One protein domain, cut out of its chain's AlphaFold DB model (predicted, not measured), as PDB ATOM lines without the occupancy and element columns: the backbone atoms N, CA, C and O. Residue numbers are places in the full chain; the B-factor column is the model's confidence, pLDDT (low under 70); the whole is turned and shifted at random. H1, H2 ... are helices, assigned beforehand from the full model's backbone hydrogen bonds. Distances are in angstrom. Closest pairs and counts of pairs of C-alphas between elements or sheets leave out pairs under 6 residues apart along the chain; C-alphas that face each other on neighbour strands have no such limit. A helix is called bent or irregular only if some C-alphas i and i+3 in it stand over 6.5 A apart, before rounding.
ATOM      1  N   PHE A   2      -0.272 -23.105  -0.262       77.56
ATOM      2  CA  PHE A   2      -0.308 -21.695   0.164       77.56
ATOM      3  C   PHE A   2       0.762 -21.305   1.208       77.56
ATOM      4  O   PHE A   2       1.431 -20.290   1.054       77.56
ATOM      5  N   ASN A   3       1.029 -22.166   2.198       77.75
ATOM      6  CA  ASN A   3       2.075 -21.925   3.208       77.75
ATOM      7  C   ASN A   3       3.494 -21.818   2.624       77.75
ATOM      8  O   ASN A   3       4.295 -21.030   3.113       77.75
ATOM      9  N   TYR A   4       3.804 -22.571   1.563       82.31
ATOM     10  CA  TYR A   4       5.108 -22.487   0.898       82.31
ATOM     11  C   TYR A   4       5.243 -21.191   0.099       82.31
ATOM     12  O   TYR A   4       6.312 -20.595   0.090       82.31
ATOM     13  N   ILE A   5       4.148 -20.712  -0.499       84.25
ATOM     14  CA  ILE A   5       4.114 -19.429  -1.211       84.25
ATOM     15  C   ILE A   5       4.376 -18.276  -0.234       84.25
ATOM     16  O   ILE A   5       5.211 -17.420  -0.510       84.25
ATOM     17  N   ILE A   6       3.728 -18.290   0.936       84.38
ATOM     18  CA  ILE A   6       3.959 -17.283   1.984       84.38
ATOM     19  C   ILE A   6       5.417 -17.323   2.447       84.38
ATOM     20  O   ILE A   6       6.061 -16.280   2.522       84.38
ATOM     21  N   LEU A   7       5.964 -18.516   2.700       84.44
ATOM     22  CA  LEU A   7       7.355 -18.674   3.124       84.44
ATOM     23  C   LEU A   7       8.337 -18.118   2.076       84.44
ATOM     24  O   LEU A   7       9.275 -17.407   2.430       84.44
ATOM     25  N   CYS A   8       8.088 -18.373   0.790       81.06
ATOM     26  CA  CYS A   8       8.915 -17.886  -0.314       81.06
ATOM     27  C   CYS A   8       8.894 -16.361  -0.487       81.06
ATOM     28  O   CYS A   8       9.831 -15.827  -1.068       81.06
ATOM     29  N   ILE A   9       7.870 -15.660   0.005       83.62
ATOM     30  CA  ILE A   9       7.782 -14.191  -0.058       83.62
ATOM     31  C   ILE A   9       8.309 -13.560   1.240       83.62
ATOM     32  O   ILE A   9       9.011 -12.546   1.213       83.62
ATOM     33  N   LEU A  10       8.019 -14.182   2.384       83.06
ATOM     34  CA  LEU A  10       8.399 -13.679   3.701       83.06
ATOM     35  C   LEU A  10       9.913 -13.776   3.937       83.06
ATOM     36  O   LEU A  10      10.525 -12.836   4.436       83.06
ATOM     37  N   VAL A  11      10.533 -14.890   3.540       83.00
ATOM     38  CA  VAL A  11      11.961 -15.145   3.782       83.00
ATOM     39  C   VAL A  11      12.871 -14.135   3.059       83.00
ATOM     40  O   VAL A  11      13.717 -13.539   3.727       83.00
ATOM     41  N   PRO A  12      12.705 -13.849   1.751       77.06
ATOM     42  CA  PRO A  12      13.506 -12.830   1.073       77.06
ATOM     43  C   PRO A  12      13.306 -11.432   1.657       77.06
ATOM     44  O   PRO A  12      14.268 -10.682   1.757       77.06
ATOM     45  N   SER A  13      12.087 -11.103   2.090       78.62
ATOM     46  CA  SER A  13      11.763  -9.785   2.652       78.62
ATOM     47  C   SER A  13      12.451  -9.516   3.997       78.62
ATOM     48  O   SER A  13      12.687  -8.365   4.344       78.62
ATOM     49  N   ILE A  14      12.778 -10.568   4.757       77.19
ATOM     50  CA  ILE A  14      13.515 -10.465   6.028       77.19
ATOM     51  C   ILE A  14      15.031 -10.498   5.787       77.19
ATOM     52  O   ILE A  14      15.783  -9.800   6.464       77.19
ATOM     53  N   ILE A  15      15.492 -11.326   4.843       77.00
ATOM     54  CA  ILE A  15      16.924 -11.501   4.553       77.00
ATOM     55  C   ILE A  15      17.495 -10.292   3.814       77.00
ATOM     56  O   ILE A  15      18.625  -9.881   4.087       77.00
ATOM     57  N   PHE A  16      16.740  -9.738   2.869       71.50
ATOM     58  CA  PHE A  16      17.156  -8.569   2.115       71.50
ATOM     59  C   PHE A  16      16.555  -7.329   2.770       71.50
ATOM     60  O   PHE A  16      15.344  -7.127   2.672       71.50
ATOM     61  N   PRO A  17      17.371  -6.497   3.446       66.56
ATOM     62  CA  PRO A  17      16.874  -5.240   3.974       66.56
ATOM     63  C   PRO A  17      16.293  -4.423   2.822       66.56
ATOM     64  O   PRO A  17      16.857  -4.373   1.724       66.56
ATOM     65  N   SER A  18      15.139  -3.809   3.074       69.12
ATOM     66  CA  SER A  18      14.490  -2.964   2.083       69.12
ATOM     67  C   SER A  18      15.456  -1.858   1.646       69.12
ATOM     68  O   SER A  18      16.067  -1.213   2.506       69.12
ATOM     69  N   PRO A  19      15.560  -1.566   0.335       66.94
ATOM     70  CA  PRO A  19      16.366  -0.451  -0.161       66.94
ATOM     71  C   PRO A  19      15.923   0.901   0.425       66.94
ATOM     72  O   PRO A  19      16.676   1.871   0.358       66.94
ATOM     73  N   VAL A  20      14.724   0.961   1.018       65.75
ATOM     74  CA  VAL A  20      14.184   2.126   1.725       65.75
ATOM     75  C   VAL A  20      14.912   2.383   3.046       65.75
ATOM     76  O   VAL A  20      15.256   3.529   3.320       65.75
ATOM     77  N   GLU A  21      15.236   1.350   3.829       65.25
ATOM     78  CA  GLU A  21      15.939   1.559   5.109       65.25
ATOM     79  C   GLU A  21      17.382   1.986   4.913       65.25
ATOM     80  O   GLU A  21      17.938   2.771   5.681       65.25
ATOM     81  N   ASP A  22      17.960   1.521   3.817       67.12
ATOM     82  CA  ASP A  22      19.245   1.973   3.334       67.12
ATOM     83  C   ASP A  22      19.229   3.425   2.821       67.12
ATOM     84  O   ASP A  22      20.270   4.083   2.833       67.12
ATOM     85  N   PHE A  23      18.085   3.915   2.328       68.69
ATOM     86  CA  PHE A  23      17.914   5.304   1.891       68.69
ATOM     87  C   PHE A  23      17.676   6.242   3.080       68.69
ATOM     88  O   PHE A  23      18.245   7.329   3.133       68.69
ATOM     89  N   LEU A  24      16.883   5.801   4.060       74.00
ATOM     90  CA  LEU A  24      16.586   6.557   5.278       74.00
ATOM     91  C   LEU A  24      17.767   6.617   6.255       74.00
ATOM     92  O   LEU A  24      17.824   7.525   7.081       74.00
ATOM     93  N   ASN A  25      18.704   5.666   6.186       73.50
ATOM     94  CA  ASN A  25      19.806   5.562   7.143       73.50
ATOM     95  C   ASN A  25      21.179   5.402   6.454       73.50
ATOM     96  O   ASN A  25      21.835   4.357   6.571       73.50
ATOM     97  N   PRO A  26      21.652   6.443   5.742       69.38
ATOM     98  CA  PRO A  26      22.878   6.378   4.943       69.38
ATOM     99  C   PRO A  26      24.137   6.063   5.773       69.38
ATOM    100  O   PRO A  26      25.035   5.370   5.288       69.38
ATOM    101  N   GLU A  27      24.183   6.461   7.051       70.31
ATOM    102  CA  GLU A  27      25.326   6.210   7.949       70.31
ATOM    103  C   GLU A  27      25.609   4.714   8.183       70.31
ATOM    104  O   GLU A  27      26.760   4.300   8.363       70.31
ATOM    105  N   LYS A  28      24.571   3.864   8.172       68.81
ATOM    106  CA  LYS A  28      24.744   2.408   8.330       68.81
ATOM    107  C   LYS A  28      25.391   1.788   7.091       68.81
ATOM    108  O   LYS A  28      26.212   0.874   7.216       68.81
ATOM    109  N   LYS A  29      25.070   2.321   5.909       69.44
ATOM    110  CA  LYS A  29      25.620   1.886   4.620       69.44
ATOM    111  C   LYS A  29      27.103   2.210   4.499       69.44
ATOM    112  O   LYS A  29      27.884   1.352   4.084       69.44
ATOM    113  N   GLU A  30      27.503   3.411   4.909       72.31
ATOM    114  CA  GLU A  30      28.902   3.840   4.843       72.31
ATOM    115  C   GLU A  30      29.814   2.965   5.699       72.31
ATOM    116  O   GLU A  30      30.852   2.517   5.213       72.31
ATOM    117  N   LYS A  31      29.407   2.628   6.930       73.31
ATOM    118  CA  LYS A  31      30.195   1.752   7.814       73.31
ATOM    119  C   LYS A  31      30.387   0.352   7.235       73.31
ATOM    120  O   LYS A  31      31.493  -0.190   7.301       73.31
ATOM    121  N   LEU A  32      29.341  -0.228   6.644       72.94
ATOM    122  CA  LEU A  32      29.415  -1.555   6.030       72.94
ATOM    123  C   LEU A  32      30.316  -1.547   4.780       72.94
ATOM    124  O   LEU A  32      31.156  -2.433   4.607       72.94
ATOM    125  N   GLN A  33      30.188  -0.512   3.946       76.62
ATOM    126  CA  GLN A  33      31.034  -0.273   2.771       76.62
ATOM    127  C   GLN A  33      32.508  -0.068   3.158       76.62
ATOM    128  O   GLN A  33      33.398  -0.634   2.521       76.62
ATOM    129  N   LEU A  34      32.779   0.687   4.227       81.25
ATOM    130  CA  LEU A  34      34.125   0.898   4.770       81.25
ATOM    131  C   LEU A  34      34.735  -0.410   5.273       81.25
ATOM    132  O   LEU A  34      35.865  -0.735   4.912       81.25
ATOM    133  N   LEU A  35      33.977  -1.198   6.039       81.88
ATOM    134  CA  LEU A  35      34.409  -2.516   6.512       81.88
ATOM    135  C   LEU A  35      34.741  -3.461   5.353       81.88
ATOM    136  O   LEU A  35      35.781  -4.123   5.380       81.88
ATOM    137  N   LEU A  36      33.902  -3.499   4.315       83.94
ATOM    138  CA  LEU A  36      34.146  -4.298   3.112       83.94
ATOM    139  C   LEU A  36      35.391  -3.821   2.353       83.94
ATOM    140  O   LEU A  36      36.234  -4.652   2.003       83.94
ATOM    141  N   LYS A  37      35.563  -2.505   2.171       82.81
ATOM    142  CA  LYS A  37      36.761  -1.915   1.549       82.81
ATOM    143  C   LYS A  37      38.032  -2.249   2.327       82.81
ATOM    144  O   LYS A  37      38.996  -2.711   1.720       82.81
ATOM    145  N   ILE A  38      38.030  -2.100   3.653       87.69
ATOM    146  CA  ILE A  38      39.174  -2.440   4.517       87.69
ATOM    147  C   ILE A  38      39.509  -3.931   4.400       87.69
ATOM    148  O   ILE A  38      40.676  -4.299   4.254       87.69
ATOM    149  N   ARG A  39      38.497  -4.809   4.416       85.31
ATOM    150  CA  ARG A  39      38.694  -6.262   4.288       85.31
ATOM    151  C   ARG A  39      39.276  -6.638   2.923       85.31
ATOM    152  O   ARG A  39      40.144  -7.508   2.853       85.31
ATOM    153  N   PHE A  40      38.840  -5.966   1.858       87.00
ATOM    154  CA  PHE A  40      39.353  -6.165   0.504       87.00
ATOM    155  C   PHE A  40      40.801  -5.673   0.365       87.00
ATOM    156  O   PHE A  40      41.659  -6.424  -0.100       87.00
ATOM    157  N   LEU A  41      41.107  -4.473   0.871       85.75
ATOM    158  CA  LEU A  41      42.471  -3.932   0.929       85.75
ATOM    159  C   LEU A  41      43.413  -4.844   1.719       85.75
ATOM    160  O   LEU A  41      44.505  -5.153   1.249       85.75
ATOM    161  N   LYS A  42      42.977  -5.353   2.877       86.75
ATOM    162  CA  LYS A  42      43.757  -6.301   3.686       86.75
ATOM    163  C   LYS A  42      44.038  -7.604   2.931       86.75
ATOM    164  O   LYS A  42      45.131  -8.155   3.044       86.75
ATOM    165  N   LYS A  43      43.075  -8.090   2.138       85.06
ATOM    166  CA  LYS A  43      43.242  -9.282   1.291       85.06
ATOM    167  C   LYS A  43      44.246  -9.040   0.158       85.06
ATOM    168  O   LYS A  43      45.075  -9.911  -0.094       85.06
ATOM    169  N   ILE A  44      44.211  -7.867  -0.476       87.31
ATOM    170  CA  ILE A  44      45.191  -7.466  -1.501       87.31
ATOM    171  C   ILE A  44      46.591  -7.339  -0.893       87.31
ATOM    172  O   ILE A  44      47.539  -7.902  -1.433       87.31
ATOM    173  N   LEU A  45      46.720  -6.655   0.247       85.19
ATOM    174  CA  LEU A  45      48.000  -6.472   0.935       85.19
ATOM    175  C   LEU A  45      48.628  -7.820   1.307       85.19
ATOM    176  O   LEU A  45      49.814  -8.038   1.078       85.19
ATOM    177  N   ARG A  46      47.817  -8.757   1.818       82.88
ATOM    178  CA  ARG A  46      48.273 -10.111   2.152       82.88
ATOM    179  C   ARG A  46      48.788 -10.869   0.928       82.88
ATOM    180  O   ARG A  46      49.772 -11.575   1.060       82.88
ATOM    181  N   LYS A  47      48.155 -10.697  -0.237       78.19
ATOM    182  CA  LYS A  47      48.577 -11.324  -1.500       78.19
ATOM    183  C   LYS A  47      49.861 -10.712  -2.074       78.19
ATOM    184  O   LYS A  47      50.520 -11.358  -2.868       78.19
ATOM    185  N   LYS A  48      50.193  -9.469  -1.710       75.38
ATOM    186  CA  LYS A  48      51.403  -8.773  -2.179       75.38
ATOM    187  C   LYS A  48      52.651  -9.095  -1.337       75.38
ATOM    188  O   LYS A  48      53.755  -8.897  -1.820       75.38
ATOM    189  N   ASN A  49      52.467  -9.568  -0.100       64.44
ATOM    190  CA  ASN A  49      53.539  -9.944   0.837       64.44
ATOM    191  C   ASN A  49      53.848 -11.458   0.865       64.44
ATOM    192  O   ASN A  49      54.598 -11.909   1.727       64.44
ATOM    193  N   THR A  50      53.251 -12.234  -0.039       53.94
ATOM    194  CA  THR A  50      53.542 -13.653  -0.325       53.94
ATOM    195  C   THR A  50      53.948 -13.769  -1.774       53.94
ATOM    196  O   THR A  50      54.928 -14.483  -2.052       53.94
TER     197      THR A  50
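Overview. This is residues 2 to 50 of the 50 residues of an uncharacterized protein of Leptospira interrogans serovar Icterohaemorrhagiae str. Verdun HP (UniProt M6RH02). The model is a wide, open V of helices: the long helix H3 makes one arm, the shorter helix H1 makes the other, and the small helix H2 sits at the foot of the V, between them along the chain. The two arms spread away from each other with nothing between them, and there is no packed core. The printed part has 49 residues with three named helices, in the order H1, H2, H3, and no named strand; its class is all helix. It is extended, with a radius of gyration of the C-alphas of 17.5 A, and only just flat, spanning 55 by 28 by 8 A.

Arrangement. The longest helix is H3, residues 26 to 48, and it touches no helix. H2, residues 19 to 24, is close to H3 but not clearly touching it, with 2 pairs of C-alphas within 8 A. Their closest C-alphas, those of Asp 22 and Lys 29, are 6.5 A apart. The lines of H2 and H3 stand at a steep tilt of 66 degrees, and the two run opposite ways. Their centres are 20.9 A apart. H1, residues 2 to 15, is apart from H3, and it is apart from H2 too. In H2 and H3 every O i to N i+4 pair is within hydrogen-bond range; in H1 it is 8 of 10.

Along the chain. H3 begins at C-alpha 26, at (22.878, 6.378, 4.943), and ends at C-alpha 48, at (51.403, -8.773, -2.179), 33.1 A from first to last C-alpha. H2, Pro 19 to Leu 24, measures 8.9 A from first to last C-alpha. H1 begins at C-alpha 2, at (-0.308, -21.695, 0.164), and measures 20.5 A to C-alpha 15. No helix is bent or irregular.

Size, cuts and confidence. The two C-alphas farthest apart, those of Phe 2 and Asn 49, are 55.1 A apart. The printed part has no cut and ends at residue 50, the chain's last residue. The link from H1 to H2, of 3 residues, is tight, and so is the link from H2 to H3, of 1 residue. Three stretches stand free: residues 2 to 20, of which 2 to 15 belong to H1; residues 23 to 28, of which 26 to 28 belong to H3; and residues 31 to 50, of which 31 to 48 belong to H3. The mean pLDDT of the printed part is 76.9, and it is under 70 at residues 17 to 23, residue 26, residues 28 to 29 and residues 49 to 50.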